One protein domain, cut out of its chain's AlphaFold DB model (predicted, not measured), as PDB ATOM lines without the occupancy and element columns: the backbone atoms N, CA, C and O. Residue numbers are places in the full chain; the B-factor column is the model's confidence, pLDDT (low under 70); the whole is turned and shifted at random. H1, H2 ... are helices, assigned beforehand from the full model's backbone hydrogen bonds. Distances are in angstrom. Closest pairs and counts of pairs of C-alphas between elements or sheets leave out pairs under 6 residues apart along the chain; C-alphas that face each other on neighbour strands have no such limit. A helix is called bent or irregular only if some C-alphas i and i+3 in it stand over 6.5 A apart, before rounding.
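AT A GLANCE: This is residues 37 to 147 of the 184 residues of an uncharacterized protein of Puccinia sorghi (UniProt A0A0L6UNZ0). Two long bent helices, H1 and H2, run opposite ways along a rod, with H1a and H2b side by side and H1b turned aside at one end. The short H3 lies crosswise near the middle of this pair; two long stretches without a named element, residues 111 to 124 and 131 to 147, lead to it and away from it. The printed part has 111 residues with three named helices, H1, H2, H3 in order, and no named strand: all helix. It is loose, with a radius of gyration of the C-alphas of 16.5 A, and spans 51 by 25 by 21 A.

IN THESE COORDINATES: Find C-alpha 37 at (20.545, -20.417, 23.387), where H1, residues 37 to 69, begins. By its hydrogen bonds it was assigned as one helix, but it is bent: C-alphas 59 and 62 are 6.9 A apart. Its arms are H1a, residues 37 to 59, 33.3 A long, and H1b, residues 62 to 69. H2, residues 75 to 110, likewise assigned as one helix, is bent, with C-alphas 87 and 90 7.3 A apart; its arms are H2a, residues 75 to 87, 18.3 A, and H2b, residues 90 to 110, 30.2 A. H3, residues 125 to 130, ends at C-alpha 130, (22.840, -43.371, 43.022).

HOW THE PARTS SIT: Look at Gly 45 and Phe 99, the closest C-alphas of H1a and H2b, 5.7 A apart: these arms touch at a shallow tilt of 32 degrees, opposite ways. H3 only just touches H2b, with 3 pairs of C-alphas within 8 A, Val 93 and Tyr 125 closest at 5.9 A, about perpendicular at 85 degrees. H1b and H2b are apart. In H1a, H1b, H2a, H2b and H3 every O i to N i+4 pair is within hydrogen-bond range.

THE WHOLE: The C-alphas farthest apart, those of Asp 71 and Lys 109, are 51.8 A apart. The printed part has no cut. The link from H2 to H3 is long, and pLDDT is under 70 at residues 139 to 147.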
ATOM      1  N   SER A  37      19.679 -19.450  24.067       78.12
ATOM      2  CA  SER A  37      20.545 -20.417  23.387       78.12
ATOM      3  C   SER A  37      21.350 -21.253  24.390       78.12
ATOM      4  O   SER A  37      21.428 -22.482  24.282       78.12
ATOM      5  N   SER A  38      21.896 -20.607  25.424       80.38
ATOM      6  CA  SER A  38      22.630 -21.282  26.497       80.38
ATOM      7  C   SER A  38      21.726 -22.213  27.315       80.38
ATOM      8  O   SER A  38      22.093 -23.367  27.568       80.38
ATOM      9  N   LEU A  39      20.504 -21.775  27.636       81.69
ATOM     10  CA  LEU A  39      19.480 -22.619  28.254       81.69
ATOM     11  C   LEU A  39      19.158 -23.828  27.372       81.69
ATOM     12  O   LEU A  39      19.199 -24.957  27.857       81.69
ATOM     13  N   LEU A  40      18.902 -23.644  26.077       80.31
ATOM     14  CA  LEU A  40      18.572 -24.739  25.159       80.31
ATOM     15  C   LEU A  40      19.677 -25.810  25.118       80.31
ATOM     16  O   LEU A  40      19.396 -27.012  25.162       80.31
ATOM     17  N   LEU A  41      20.946 -25.396  25.095       84.38
ATOM     18  CA  LEU A  41      22.090 -26.311  25.163       84.38
ATOM     19  C   LEU A  41      22.166 -27.064  26.497       84.38
ATOM     20  O   LEU A  41      22.585 -28.230  26.530       84.38
ATOM     21  N   LEU A  42      21.774 -26.414  27.591       86.56
ATOM     22  CA  LEU A  42      21.707 -27.015  28.915       86.56
ATOM     23  C   LEU A  42      20.581 -28.055  29.000       86.56
ATOM     24  O   LEU A  42      20.823 -29.176  29.451       86.56
ATOM     25  N   TRP A  43      19.398 -27.729  28.482       83.56
ATOM     26  CA  TRP A  43      18.249 -28.630  28.357       83.56
ATOM     27  C   TRP A  43      18.554 -29.851  27.491       83.56
ATOM     28  O   TRP A  43      18.243 -30.981  27.873       83.56
ATOM     29  N   SER A  44      19.225 -29.646  26.357       82.06
ATOM     30  CA  SER A  44      19.711 -30.725  25.495       82.06
ATOM     31  C   SER A  44      20.659 -31.657  26.261       82.06
ATOM     32  O   SER A  44      20.462 -32.874  26.288       82.06
ATOM     33  N   GLY A  45      21.637 -31.088  26.976       86.88
ATOM     34  CA  GLY A  45      22.559 -31.850  27.820       86.88
ATOM     35  C   GLY A  45      21.846 -32.641  28.923       86.88
ATOM     36  O   GLY A  45      22.102 -33.837  29.087       86.88
ATOM     37  N   LYS A  46      20.908 -32.003  29.634       86.69
ATOM     38  CA  LYS A  46      20.081 -32.630  30.677       86.69
ATOM     39  C   LYS A  46      19.234 -33.774  30.123       86.69
ATOM     40  O   LYS A  46      19.207 -34.847  30.716       86.69
ATOM     41  N   SER A  47      18.612 -33.594  28.961       85.75
ATOM     42  CA  SER A  47      17.799 -34.629  28.310       85.75
ATOM     43  C   SER A  47      18.628 -35.868  27.966       85.75
ATOM     44  O   SER A  47      18.206 -36.998  28.216       85.75
ATOM     45  N   VAL A  48      19.846 -35.679  27.447       88.56
ATOM     46  CA  VAL A  48      20.768 -36.791  27.166       88.56
ATOM     47  C   VAL A  48      21.196 -37.493  28.461       88.56
ATOM     48  O   VAL A  48      21.224 -38.727  28.507       88.56
ATOM     49  N   LEU A  49      21.491 -36.738  29.525       90.94
ATOM     50  CA  LEU A  49      21.775 -37.292  30.853       90.94
ATOM     51  C   LEU A  49      20.608 -38.116  31.396       90.94
ATOM     52  O   LEU A  49      20.822 -39.242  31.848       90.94
ATOM     53  N   PHE A  50      19.384 -37.605  31.291       89.50
ATOM     54  CA  PHE A  50      18.185 -38.293  31.752       89.50
ATOM     55  C   PHE A  50      17.958 -39.601  30.989       89.50
ATOM     56  O   PHE A  50      17.761 -40.656  31.590       89.50
ATOM     57  N   GLN A  51      18.107 -39.592  29.661       90.12
ATOM     58  CA  GLN A  51      18.045 -40.821  28.864       90.12
ATOM     59  C   GLN A  51      19.100 -41.850  29.294       90.12
ATOM     60  O   GLN A  51      18.837 -43.059  29.291       90.12
ATOM     61  N   MET A  52      20.308 -41.402  29.648       90.69
ATOM     62  CA  MET A  52      21.335 -42.288  30.193       90.69
ATOM     63  C   MET A  52      20.946 -42.837  31.566       90.69
ATOM     64  O   MET A  52      21.165 -44.027  31.796       90.69
ATOM     65  N   ALA A  53      20.332 -42.028  32.430       91.19
ATOM     66  CA  ALA A  53      19.840 -42.450  33.738       91.19
ATOM     67  C   ALA A  53      18.731 -43.508  33.605       91.19
ATOM     68  O   ALA A  53      18.817 -44.570  34.216       91.19
ATOM     69  N   VAL A  54      17.761 -43.318  32.708       90.94
ATOM     70  CA  VAL A  54      16.708 -44.315  32.422       90.94
ATOM     71  C   VAL A  54      17.305 -45.628  31.895       90.94
ATOM     72  O   VAL A  54      16.978 -46.722  32.367       90.94
ATOM     73  N   LYS A  55      18.247 -45.551  30.946       90.69
ATOM     74  CA  LYS A  55      18.964 -46.731  30.419       90.69
ATOM     75  C   LYS A  55      19.813 -47.432  31.480       90.69
ATOM     76  O   LYS A  55      20.086 -48.626  31.354       90.69
ATOM     77  N   LEU A  56      20.301 -46.694  32.466       90.69
ATOM     78  CA  LEU A  56      21.051 -47.224  33.595       90.69
ATOM     79  C   LEU A  56      20.114 -47.957  34.564       90.69
ATOM     80  O   LEU A  56      20.371 -49.112  34.893       90.69
ATOM     81  N   GLN A  57      19.011 -47.322  34.959       88.56
ATOM     82  CA  GLN A  57      18.026 -47.883  35.885       88.56
ATOM     83  C   GLN A  57      17.387 -49.162  35.330       88.56
ATOM     84  O   GLN A  57      17.361 -50.182  36.013       88.56
ATOM     85  N   SER A  58      16.991 -49.167  34.054       87.19
ATOM     86  CA  SER A  58      16.479 -50.372  33.376       87.19
ATOM     87  C   SER A  58      17.489 -51.527  33.351       87.19
ATOM     88  O   SER A  58      17.125 -52.684  33.539       87.19
ATOM     89  N   LYS A  59      18.786 -51.238  33.191       88.56
ATOM     90  CA  LYS A  59      19.845 -52.260  33.264       88.56
ATOM     91  C   LYS A  59      20.083 -52.799  34.670       88.56
ATOM     92  O   LYS A  59      20.524 -53.938  34.808       88.56
ATOM     93  N   LEU A  60      19.855 -51.980  35.692       88.75
ATOM     94  CA  LEU A  60      19.977 -52.365  37.098       88.75
ATOM     95  C   LEU A  60      18.708 -53.045  37.627       88.75
ATOM     96  O   LEU A  60      18.769 -53.725  38.649       88.75
ATOM     97  N   GLN A  61      17.581 -52.923  36.924       88.00
ATOM     98  CA  GLN A  61      16.296 -53.500  37.314       88.00
ATOM     99  C   GLN A  61      16.354 -55.005  37.628       88.00
ATOM    100  O   GLN A  61      15.812 -55.388  38.661       88.00
ATOM    101  N   PRO A  62      17.067 -55.868  36.871       87.38
ATOM    102  CA  PRO A  62      17.195 -57.277  37.235       87.38
ATOM    103  C   PRO A  62      17.833 -57.481  38.616       87.38
ATOM    104  O   PRO A  62      17.375 -58.331  39.374       87.38
ATOM    105  N   LEU A  63      18.852 -56.678  38.962       87.25
ATOM    106  CA  LEU A  63      19.530 -56.724  40.267       87.25
ATOM    107  C   LEU A  63      18.591 -56.322  41.406       87.25
ATOM    108  O   LEU A  63      18.634 -56.936  42.471       87.25
ATOM    109  N   ARG A  64      17.733 -55.323  41.173       86.06
ATOM    110  CA  ARG A  64      16.707 -54.902  42.135       86.06
ATOM    111  C   ARG A  64      15.649 -55.985  42.314       86.06
ATOM    112  O   ARG A  64      15.501 -56.489  43.417       86.06
ATOM    113  N   ASN A  65      15.064 -56.467  41.217       86.44
ATOM    114  CA  ASN A  65      14.045 -57.517  41.240       86.44
ATOM    115  C   ASN A  65      14.522 -58.780  41.968       86.44
ATOM    116  O   ASN A  65      13.761 -59.383  42.715       86.44
ATOM    117  N   SER A  66      15.782 -59.181  41.774       85.44
ATOM    118  CA  SER A  66      16.332 -60.335  42.489       85.44
ATOM    119  C   SER A  66      16.505 -60.089  43.981       85.44
ATOM    120  O   SER A  66      16.276 -60.986  44.780       85.44
ATOM    121  N   LYS A  67      16.890 -58.864  44.360       84.69
ATOM    122  CA  LYS A  67      17.049 -58.483  45.762       84.69
ATOM    123  C   LYS A  67      15.689 -58.469  46.458       84.69
ATOM    124  O   LYS A  67      15.581 -59.014  47.549       84.69
ATOM    125  N   ASP A  68      14.674 -57.913  45.801       83.75
ATOM    126  CA  ASP A  68      13.319 -57.784  46.344       83.75
ATOM    127  C   ASP A  68      12.619 -59.145  46.477       83.75
ATOM    128  O   ASP A  68      11.875 -59.369  47.425       83.75
ATOM    129  N   ARG A  69      12.890 -60.082  45.557       85.38
ATOM    130  CA  ARG A  69      12.348 -61.454  45.592       85.38
ATOM    131  C   ARG A  69      13.144 -62.425  46.470       85.38
ATOM    132  O   ARG A  69      12.696 -63.544  46.677       85.38
ATOM    133  N   GLY A  70      14.325 -62.033  46.956       80.00
ATOM    134  CA  GLY A  70      15.243 -62.938  47.660       80.00
ATOM    135  C   GLY A  70      15.937 -63.971  46.756       80.00
ATOM    136  O   GLY A  70      16.605 -64.877  47.254       80.00
ATOM    137  N   ASP A  71      15.825 -63.824  45.434       79.75
ATOM    138  CA  ASP A  71      16.394 -64.742  44.450       79.75
ATOM    139  C   ASP A  71      17.874 -64.451  44.173       79.75
ATOM    140  O   ASP A  71      18.338 -63.309  44.090       79.75
ATOM    141  N   ARG A  72      18.653 -65.511  43.933       77.81
ATOM    142  CA  ARG A  72      20.055 -65.376  43.527       77.81
ATOM    143  C   ARG A  72      20.163 -65.145  42.022       77.81
ATOM    144  O   ARG A  72      20.034 -66.071  41.227       77.81
ATOM    145  N   LEU A  73      20.539 -63.931  41.619       77.81
ATOM    146  CA  LEU A  73      21.077 -63.719  40.272       77.81
ATOM    147  C   LEU A  73      22.396 -64.467  40.102       77.81
ATOM    148  O   LEU A  73      23.357 -64.213  40.836       77.81
ATOM    149  N   GLY A  74      22.456 -65.325  39.086       83.38
ATOM    150  CA  GLY A  74      23.681 -66.018  38.702       83.38
ATOM    151  C   GLY A  74      24.816 -65.052  38.337       83.38
ATOM    152  O   GLY A  74      24.592 -63.976  37.770       83.38
ATOM    153  N   THR A  75      26.053 -65.461  38.625       85.38
ATOM    154  CA  THR A  75      27.281 -64.662  38.452       85.38
ATOM    155  C   THR A  75      27.432 -64.117  37.032       85.38
ATOM    156  O   THR A  75      27.655 -62.923  36.846       85.38
ATOM    157  N   ARG A  76      27.159 -64.950  36.019       86.94
ATOM    158  CA  ARG A  76      27.259 -64.583  34.597       86.94
ATOM    159  C   ARG A  76      26.357 -63.409  34.205       86.94
ATOM    160  O   ARG A  76      26.722 -62.603  33.350       86.94
ATOM    161  N   LEU A  77      25.161 -63.308  34.792       86.19
ATOM    162  CA  LEU A  77      24.240 -62.209  34.495       86.19
ATOM    163  C   LEU A  77      24.687 -60.918  35.191       86.19
ATOM    164  O   LEU A  77      24.693 -59.864  34.557       86.19
ATOM    165  N   LYS A  78      25.152 -61.006  36.446       88.06
ATOM    166  CA  LYS A  78      25.745 -59.863  37.160       88.06
ATOM    167  C   LYS A  78      26.944 -59.296  36.398       88.06
ATOM    168  O   LYS A  78      26.989 -58.098  36.134       88.06
ATOM    169  N   GLU A  79      27.868 -60.154  35.973       91.75
ATOM    170  CA  GLU A  79      29.045 -59.769  35.185       91.75
ATOM    171  C   GLU A  79      28.666 -59.078  33.876       91.75
ATOM    172  O   GLU A  79      29.221 -58.029  33.553       91.75
ATOM    173  N   LYS A  80      27.676 -59.604  33.140       91.12
ATOM    174  CA  LYS A  80      27.171 -58.959  31.917       91.12
ATOM    175  C   LYS A  80      26.633 -57.555  32.190       91.12
ATOM    176  O   LYS A  80      26.914 -56.643  31.410       91.12
ATOM    177  N   ILE A  81      25.888 -57.370  33.282       89.75
ATOM    178  CA  ILE A  81      25.364 -56.058  33.677       89.75
ATOM    179  C   ILE A  81      26.528 -55.107  33.975       89.75
ATOM    180  O   ILE A  81      26.617 -54.050  33.350       89.75
ATOM    181  N   PHE A  82      27.472 -55.499  34.836       90.12
ATOM    182  CA  PHE A  82      28.626 -54.665  35.188       90.12
ATOM    183  C   PHE A  82      29.537 -54.357  33.995       90.12
ATOM    184  O   PHE A  82      29.954 -53.211  33.823       90.12
ATOM    185  N   ALA A  83      29.782 -55.319  33.106       91.94
ATOM    186  CA  ALA A  83      30.526 -55.088  31.870       91.94
ATOM    187  C   ALA A  83      29.822 -54.050  30.982       91.94
ATOM    188  O   ALA A  83      30.453 -53.141  30.440       91.94
ATOM    189  N   ALA A  84      28.496 -54.136  30.863       88.94
ATOM    190  CA  ALA A  84      27.710 -53.194  30.078       88.94
ATOM    191  C   ALA A  84      27.612 -51.796  30.718       88.94
ATOM    192  O   ALA A  84      27.347 -50.832  29.993       88.94
ATOM    193  N   LEU A  85      27.793 -51.680  32.038       89.31
ATOM    194  CA  LEU A  85      27.938 -50.409  32.757       89.31
ATOM    195  C   LEU A  85      29.319 -49.800  32.517       89.31
ATOM    196  O   LEU A  85      29.415 -48.652  32.093       89.31
ATOM    197  N   ASN A  86      30.380 -50.591  32.689       89.81
ATOM    198  CA  ASN A  86      31.756 -50.145  32.479       89.81
ATOM    199  C   ASN A  86      31.987 -49.628  31.055       89.81
ATOM    200  O   ASN A  86      32.583 -48.569  30.884       89.81
ATOM    201  N   ARG A  87      31.418 -50.289  30.037       90.62
ATOM    202  CA  ARG A  87      31.473 -49.816  28.638       90.62
ATOM    203  C   ARG A  87      30.876 -48.419  28.432       90.62
ATOM    204  O   ARG A  87      31.282 -47.717  27.515       90.62
ATOM    205  N   ARG A  88      29.892 -48.020  29.244       88.06
ATOM    206  CA  ARG A  88      29.188 -46.730  29.116       88.06
ATOM    207  C   ARG A  88      29.734 -45.645  30.043       88.06
ATOM    208  O   ARG A  88      29.416 -44.477  29.836       88.06
ATOM    209  N   LYS A  89      30.570 -46.012  31.018       92.06
ATOM    210  CA  LYS A  89      31.100 -45.114  32.052       92.06
ATOM    211  C   LYS A  89      31.766 -43.871  31.464       92.06
ATOM    212  O   LYS A  89      31.393 -42.766  31.834       92.06
ATOM    213  N   ASN A  90      32.696 -44.036  30.525       92.06
ATOM    214  CA  ASN A  90      33.457 -42.906  29.975       92.06
ATOM    215  C   ASN A  90      32.554 -41.918  29.226       92.06
ATOM    216  O   ASN A  90      32.668 -40.711  29.409       92.06
ATOM    217  N   SER A  91      31.598 -42.430  28.444       91.25
ATOM    218  CA  SER A  91      30.608 -41.587  27.768       91.25
ATOM    219  C   SER A  91      29.747 -40.817  28.766       91.25
ATOM    220  O   SER A  91      29.492 -39.637  28.555       91.25
ATOM    221  N   ALA A  92      29.308 -41.463  29.850       91.69
ATOM    222  CA  ALA A  92      28.510 -40.806  30.879       91.69
ATOM    223  C   ALA A  92      29.319 -39.724  31.608       91.69
ATOM    224  O   ALA A  92      28.833 -38.611  31.759       91.69
ATOM    225  N   VAL A  93      30.568 -40.013  31.985       94.50
ATOM    226  CA  VAL A  93      31.482 -39.043  32.615       94.50
ATOM    227  C   VAL A  93      31.670 -37.810  31.731       94.50
ATOM    228  O   VAL A  93      31.539 -36.692  32.220       94.50
ATOM    229  N   ASN A  94      31.907 -37.994  30.431       93.25
ATOM    230  CA  ASN A  94      32.086 -36.875  29.504       93.25
ATOM    231  C   ASN A  94      30.841 -35.984  29.434       93.25
ATOM    232  O   ASN A  94      30.956 -34.762  29.482       93.25
ATOM    233  N   VAL A  95      29.650 -36.584  29.356       91.81
ATOM    234  CA  VAL A  95      28.400 -35.815  29.290       91.81
ATOM    235  C   VAL A  95      28.100 -35.126  30.623       91.81
ATOM    236  O   VAL A  95      27.693 -33.967  30.611       91.81
ATOM    237  N   ILE A  96      28.356 -35.780  31.762       93.38
ATOM    238  CA  ILE A  96      28.216 -35.175  33.099       93.38
ATOM    239  C   ILE A  96      29.120 -33.947  33.218       93.38
ATOM    240  O   ILE A  96      28.646 -32.876  33.590       93.38
ATOM    241  N   ASN A  97      30.396 -34.075  32.847       93.69
ATOM    242  CA  ASN A  97      31.354 -32.972  32.905       93.69
ATOM    243  C   ASN A  97      30.935 -31.819  31.989       93.69
ATOM    244  O   ASN A  97      30.955 -30.661  32.403       93.69
ATOM    245  N   GLN A  98      30.512 -32.131  30.760       92.19
ATOM    246  CA  GLN A  98      30.059 -31.129  29.799       92.19
ATOM    247  C   GLN A  98      28.816 -30.382  30.295       92.19
ATOM    248  O   GLN A  98      28.729 -29.165  30.138       92.19
ATOM    249  N   PHE A  99      27.861 -31.099  30.888       91.19
ATOM    250  CA  PHE A  99      26.661 -30.512  31.474       91.19
ATOM    251  C   PHE A  99      26.996 -29.628  32.676       91.19
ATOM    252  O   PHE A  99      26.578 -28.476  32.704       91.19
ATOM    253  N   CYS A 100      27.787 -30.131  33.629       90.62
ATOM    254  CA  CYS A 100      28.175 -29.369  34.815       90.62
ATOM    255  C   CYS A 100      28.907 -28.082  34.428       90.62
ATOM    256  O   CYS A 100      28.563 -27.023  34.937       90.62
ATOM    257  N   LYS A 101      29.844 -28.163  33.473       91.19
ATOM    258  CA  LYS A 101      30.553 -26.994  32.945       91.19
ATOM    259  C   LYS A 101      29.585 -25.968  32.353       91.19
ATOM    260  O   LYS A 101      29.581 -24.825  32.786       91.19
ATOM    261  N   ARG A 102      28.715 -26.387  31.425       88.88
ATOM    262  CA  ARG A 102      27.723 -25.489  30.802       88.88
ATOM    263  C   ARG A 102      26.787 -24.853  31.824       88.88
ATOM    264  O   ARG A 102      26.460 -23.681  31.691       88.88
ATOM    265  N   ARG A 103      26.365 -25.615  32.838       88.12
ATOM    266  CA  ARG A 103      25.524 -25.103  33.922       88.12
ATOM    267  C   ARG A 103      26.248 -24.007  34.694       88.12
ATOM    268  O   ARG A 103      25.691 -22.933  34.868       88.12
ATOM    269  N   THR A 104      27.483 -24.261  35.121       88.75
ATOM    270  CA  THR A 104      28.295 -23.273  35.835       88.75
ATOM    271  C   THR A 104      28.533 -22.026  34.986       88.75
ATOM    272  O   THR A 104      28.301 -20.926  35.476       88.75
ATOM    273  N   ASP A 105      28.897 -22.183  33.710       89.69
ATOM    274  CA  ASP A 105      29.124 -21.064  32.785       89.69
ATOM    275  C   ASP A 105      27.853 -20.206  32.613       89.69
ATOM    276  O   ASP A 105      27.914 -18.977  32.655       89.69
ATOM    277  N   HIS A 106      26.682 -20.844  32.485       87.06
ATOM    278  CA  HIS A 106      25.392 -20.155  32.414       87.06
ATOM    279  C   HIS A 106      25.070 -19.402  33.713       87.06
ATOM    280  O   HIS A 106      24.680 -18.237  33.673       87.06
ATOM    281  N   LEU A 107      25.229 -20.047  34.871       86.81
ATOM    282  CA  LEU A 107      24.916 -19.435  36.164       86.81
ATOM    283  C   LEU A 107      25.833 -18.250  36.466       86.81
ATOM    284  O   LEU A 107      25.338 -17.204  36.859       86.81
ATOM    285  N   ILE A 108      27.138 -18.364  36.210       88.12
ATOM    286  CA  ILE A 108      28.080 -17.249  36.392       88.12
ATOM    287  C   ILE A 108      27.658 -16.037  35.554       88.12
ATOM    288  O   ILE A 108      27.756 -14.906  36.023       88.12
ATOM    289  N   LYS A 109      27.179 -16.268  34.327       88.00
ATOM    290  CA  LYS A 109      26.823 -15.197  33.398       88.00
ATOM    291  C   LYS A 109      25.468 -14.549  33.690       88.00
ATOM    292  O   LYS A 109      25.360 -13.333  33.601       88.00
ATOM    293  N   PHE A 110      24.443 -15.341  34.004       82.50
ATOM    294  CA  PHE A 110      23.056 -14.861  34.061       82.50
ATOM    295  C   PHE A 110      22.449 -14.857  35.470       82.50
ATOM    296  O   PHE A 110      21.431 -14.208  35.694       82.50
ATOM    297  N   SER A 111      23.006 -15.606  36.425       82.44
ATOM    298  CA  SER A 111      22.453 -15.743  37.784       82.44
ATOM    299  C   SER A 111      23.534 -16.128  38.803       82.44
ATOM    300  O   SER A 111      23.520 -17.250  39.327       82.44
ATOM    301  N   PRO A 112      24.492 -15.223  39.079       83.31
ATOM    302  CA  PRO A 112      25.645 -15.521  39.928       83.31
ATOM    303  C   PRO A 112      25.241 -15.917  41.355       83.31
ATOM    304  O   PRO A 112      25.890 -16.769  41.960       83.31
ATOM    305  N   ASP A 113      24.120 -15.391  41.853       80.69
ATOM    306  CA  ASP A 113      23.585 -15.674  43.192       80.69
ATOM    307  C   ASP A 113      23.249 -17.160  43.404       80.69
ATOM    308  O   ASP A 113      23.285 -17.668  44.523       80.69
ATOM    309  N   LEU A 114      22.951 -17.884  42.321       79.31
ATOM    310  CA  LEU A 114      22.555 -19.291  42.368       79.31
ATOM    311  C   LEU A 114      23.752 -20.253  42.302       79.31
ATOM    312  O   LEU A 114      23.584 -21.449  42.544       79.31
ATOM    313  N   VAL A 115      24.961 -19.770  41.990       81.62
ATOM    314  CA  VAL A 115      26.159 -20.613  41.791       81.62
ATOM    315  C   VAL A 115      26.544 -21.373  43.066       81.62
ATOM    316  O   VAL A 115      26.996 -22.514  42.985       81.62
ATOM    317  N   GLY A 116      26.353 -20.759  44.236       78.38
ATOM    318  CA  GLY A 116      26.739 -21.330  45.532       78.38
ATOM    319  C   GLY A 116      25.791 -22.402  46.079       78.38
ATOM    320  O   GLY A 116      26.115 -23.037  47.083       78.38
ATOM    321  N   LEU A 117      24.634 -22.614  45.445       80.56
ATOM    322  CA  LEU A 117      23.629 -23.555  45.933       80.56
ATOM    323  C   LEU A 117      24.120 -25.012  45.817       80.56
ATOM    324  O   LEU A 117      24.671 -25.379  44.771       80.56
ATOM    325  N   PRO A 118      23.916 -25.863  46.845       77.38
ATOM    326  CA  PRO A 118      24.338 -27.268  46.834       77.38
ATOM    327  C   PRO A 118      23.868 -28.042  45.598       77.38
ATOM    328  O   PRO A 118      24.598 -28.863  45.047       77.38
ATOM    329  N   GLU A 119      22.670 -27.747  45.112       75.81
ATOM    330  CA  GLU A 119      22.039 -28.422  43.983       75.81
ATOM    331  C   GLU A 119      22.697 -28.033  42.636       75.81
ATOM    332  O   GLU A 119      22.666 -28.794  41.658       75.81
ATOM    333  N   ASN A 120      23.357 -26.867  42.576       79.81
ATOM    334  CA  ASN A 120      24.078 -26.358  41.402       79.81
ATOM    335  C   ASN A 120      25.528 -26.843  41.329       79.81
ATOM    336  O   ASN A 120      26.192 -26.665  40.299       79.81
ATOM    337  N   GLN A 121      26.009 -27.527  42.365       82.12
ATOM    338  CA  GLN A 121      27.365 -28.054  42.392       82.12
ATOM    339  C   GLN A 121      27.550 -29.199  41.401       82.12
ATOM    340  O   GLN A 121      26.640 -29.990  41.127       82.12
ATOM    341  N   SER A 122      28.742 -29.266  40.812       86.94
ATOM    342  CA  SER A 122      29.100 -30.353  39.910       86.94
ATOM    343  C   SER A 122      29.052 -31.689  40.649       86.94
ATOM    344  O   SER A 122      29.418 -31.799  41.818       86.94
ATOM    345  N   PHE A 123      28.594 -32.727  39.958       89.75
ATOM    346  CA  PHE A 123      28.500 -34.067  40.520       89.75
ATOM    347  C   PHE A 123      29.282 -35.061  39.671       89.75
ATOM    348  O   PHE A 123      29.557 -34.844  38.492       89.75
ATOM    349  N   ASN A 124      29.669 -36.171  40.292       92.56
ATOM    350  CA  ASN A 124      30.484 -37.196  39.656       92.56
ATOM    351  C   ASN A 124      29.635 -38.387  39.183       92.56
ATOM    352  O   ASN A 124      28.449 -38.520  39.483       92.56
ATOM    353  N   TYR A 125      30.276 -39.319  38.476       92.00
ATOM    354  CA  TYR A 125      29.608 -40.535  38.010       92.00
ATOM    355  C   TYR A 125      29.086 -41.430  39.146       92.00
ATOM    356  O   TYR A 125      28.097 -42.129  38.957       92.00
ATOM    357  N   LYS A 126      29.719 -41.428  40.328       91.12
ATOM    358  CA  LYS A 126      29.235 -42.224  41.469       91.12
ATOM    359  C   LYS A 126      27.896 -41.687  41.973       91.12
ATOM    360  O   LYS A 126      26.986 -42.476  42.183       91.12
ATOM    361  N   PHE A 127      27.771 -40.367  42.084       90.19
ATOM    362  CA  PHE A 127      26.525 -39.690  42.434       90.19
ATOM    363  C   PHE A 127      25.442 -39.930  41.375       90.19
ATOM    364  O   PHE A 127      24.304 -40.258  41.693       90.19
ATOM    365  N   PHE A 128      25.818 -39.888  40.095       91.31
ATOM    366  CA  PHE A 128      24.909 -40.230  39.001       91.31
ATOM    367  C   PHE A 128      24.378 -41.674  39.081       91.31
ATOM    368  O   PHE A 128      23.226 -41.925  38.745       91.31
ATOM    369  N   LEU A 129      25.187 -42.635  39.544       89.62
ATOM    370  CA  LEU A 129      24.740 -44.022  39.724       89.62
ATOM    371  C   LEU A 129      23.708 -44.186  40.850       89.62
ATOM    372  O   LEU A 129      22.901 -45.114  40.796       89.62
ATOM    373  N   THR A 130      23.757 -43.331  41.872       88.38
ATOM    374  CA  THR A 130      22.840 -43.371  43.022       88.38
ATOM    375  C   THR A 130      21.548 -42.597  42.785       88.38
ATOM    376  O   THR A 130      20.574 -42.810  43.499       88.38
ATOM    377  N   MET A 131      21.533 -41.736  41.772       88.00
ATOM    378  CA  MET A 131      20.427 -40.853  41.429       88.00
ATOM    379  C   MET A 131      19.169 -41.633  41.021       88.00
ATOM    380  O   MET A 131      19.210 -42.522  40.159       88.00
ATOM    381  N   THR A 132      18.037 -41.306  41.640       86.75
ATOM    382  CA  THR A 132      16.722 -41.834  41.256       86.75
ATOM    383  C   THR A 132      16.170 -41.063  40.055       86.75
ATOM    384  O   THR A 132      16.705 -40.026  39.664       86.75
ATOM    385  N   LEU A 133      15.120 -41.589  39.415       86.25
ATOM    386  CA  LEU A 133      14.433 -40.855  38.342       86.25
ATOM    387  C   LEU A 133      13.617 -39.674  38.886       86.25
ATOM    388  O   LEU A 133      13.370 -38.730  38.146       86.25
ATOM    389  N   ASP A 134      13.282 -39.711  40.175       84.00
ATOM    390  CA  ASP A 134      12.570 -38.653  40.901       84.00
ATOM    391  C   ASP A 134      13.518 -37.620  41.536       84.00
ATOM    392  O   ASP A 134      13.085 -36.775  42.317       84.00
ATOM    393  N   ASP A 135      14.824 -37.705  41.252       83.75
ATOM    394  CA  ASP A 135      15.807 -36.769  41.797       83.75
ATOM    395  C   ASP A 135      15.469 -35.317  41.391       83.75
ATOM    396  O   ASP A 135      15.151 -35.069  40.219       83.75
ATOM    397  N   PRO A 136      15.558 -34.341  42.319       78.44
ATOM    398  CA  PRO A 136      15.248 -32.940  42.043       78.44
ATOM    399  C   PRO A 136      16.003 -32.349  40.855       78.44
ATOM    400  O   PRO A 136      15.488 -31.441  40.210       78.44
ATOM    401  N   ILE A 137      17.185 -32.871  40.510       80.31
ATOM    402  CA  ILE A 137      17.938 -32.414  39.339       80.31
ATOM    403  C   ILE A 137      17.163 -32.600  38.029       80.31
ATOM    404  O   ILE A 137      17.365 -31.842  37.074       80.31
ATOM    405  N   TRP A 138      16.280 -33.602  37.966       80.69
ATOM    406  CA  TRP A 138      15.425 -33.873  36.815       80.69
ATOM    407  C   TRP A 138      14.214 -32.960  36.786       80.69
ATOM    408  O   TRP A 138      13.786 -32.589  35.697       80.69
ATOM    409  N   ASN A 139      13.728 -32.524  37.945       69.81
ATOM    410  CA  ASN A 139      12.575 -31.647  38.031       69.81
ATOM    411  C   ASN A 139      12.971 -30.196  37.720       69.81
ATOM    412  O   ASN A 139      13.929 -29.640  38.253       69.81
ATOM    413  N   ASP A 140      12.255 -29.581  36.786       55.22
ATOM    414  CA  ASP A 140      12.716 -28.392  36.063       55.22
ATOM    415  C   ASP A 140      12.738 -27.095  36.867       55.22
ATOM    416  O   ASP A 140      13.166 -26.077  36.341       55.22
ATOM    417  N   SER A 141      12.380 -27.111  38.151       52.00
ATOM    418  CA  SER A 141      12.394 -25.903  38.984       52.00
ATOM    419  C   SER A 141      13.775 -25.249  39.096       52.00
ATOM    420  O   SER A 141      13.855 -24.074  39.433       52.00
ATOM    421  N   PHE A 142      14.857 -25.993  38.852       50.47
ATOM    422  CA  PHE A 142      16.196 -25.579  39.264       50.47
ATOM    423  C   PHE A 142      17.102 -25.045  38.139       50.47
ATOM    424  O   PHE A 142      18.034 -24.291  38.402       50.47
ATOM    425  N   LEU A 143      16.821 -25.376  36.874       52.19
ATOM    426  CA  LEU A 143      17.498 -24.765  35.711       52.19
ATOM    427  C   LEU A 143      16.678 -23.634  35.078       52.19
ATOM    428  O   LEU A 143      17.110 -22.987  34.128       52.19
ATOM    429  N   CYS A 144      15.481 -23.420  35.608       46.16
ATOM    430  CA  CYS A 144      14.496 -22.484  35.118       46.16
ATOM    431  C   CYS A 144      14.630 -21.135  35.831       46.16
ATOM    432  O   CYS A 144      13.890 -20.830  36.760       46.16
ATOM    433  N   THR A 145      15.529 -20.281  35.340       46.44
ATOM    434  CA  THR A 145      15.310 -18.824  35.416       46.44
ATOM    435  C   THR A 145      14.114 -18.391  34.564       46.44
ATOM    436  O   THR A 145      13.530 -17.337  34.798       46.44
ATOM    437  N   ALA A 146      13.685 -19.226  33.614       44.19
ATOM    438  CA  ALA A 146      12.380 -19.119  32.987       44.19
ATOM    439  C   ALA A 146      11.340 -19.754  33.910       44.19
ATOM    440  O   ALA A 146      11.352 -20.967  34.080       44.19
ATOM    441  N   ARG A 147      10.442 -18.951  34.499       45.72
ATOM    442  CA  ARG A 147       9.153 -19.396  35.065       45.72
ATOM    443  C   ARG A 147       8.718 -20.673  34.342       45.72
ATOM    444  O   ARG A 147       8.604 -20.620  33.117       45.72
TER     445      ARG A 147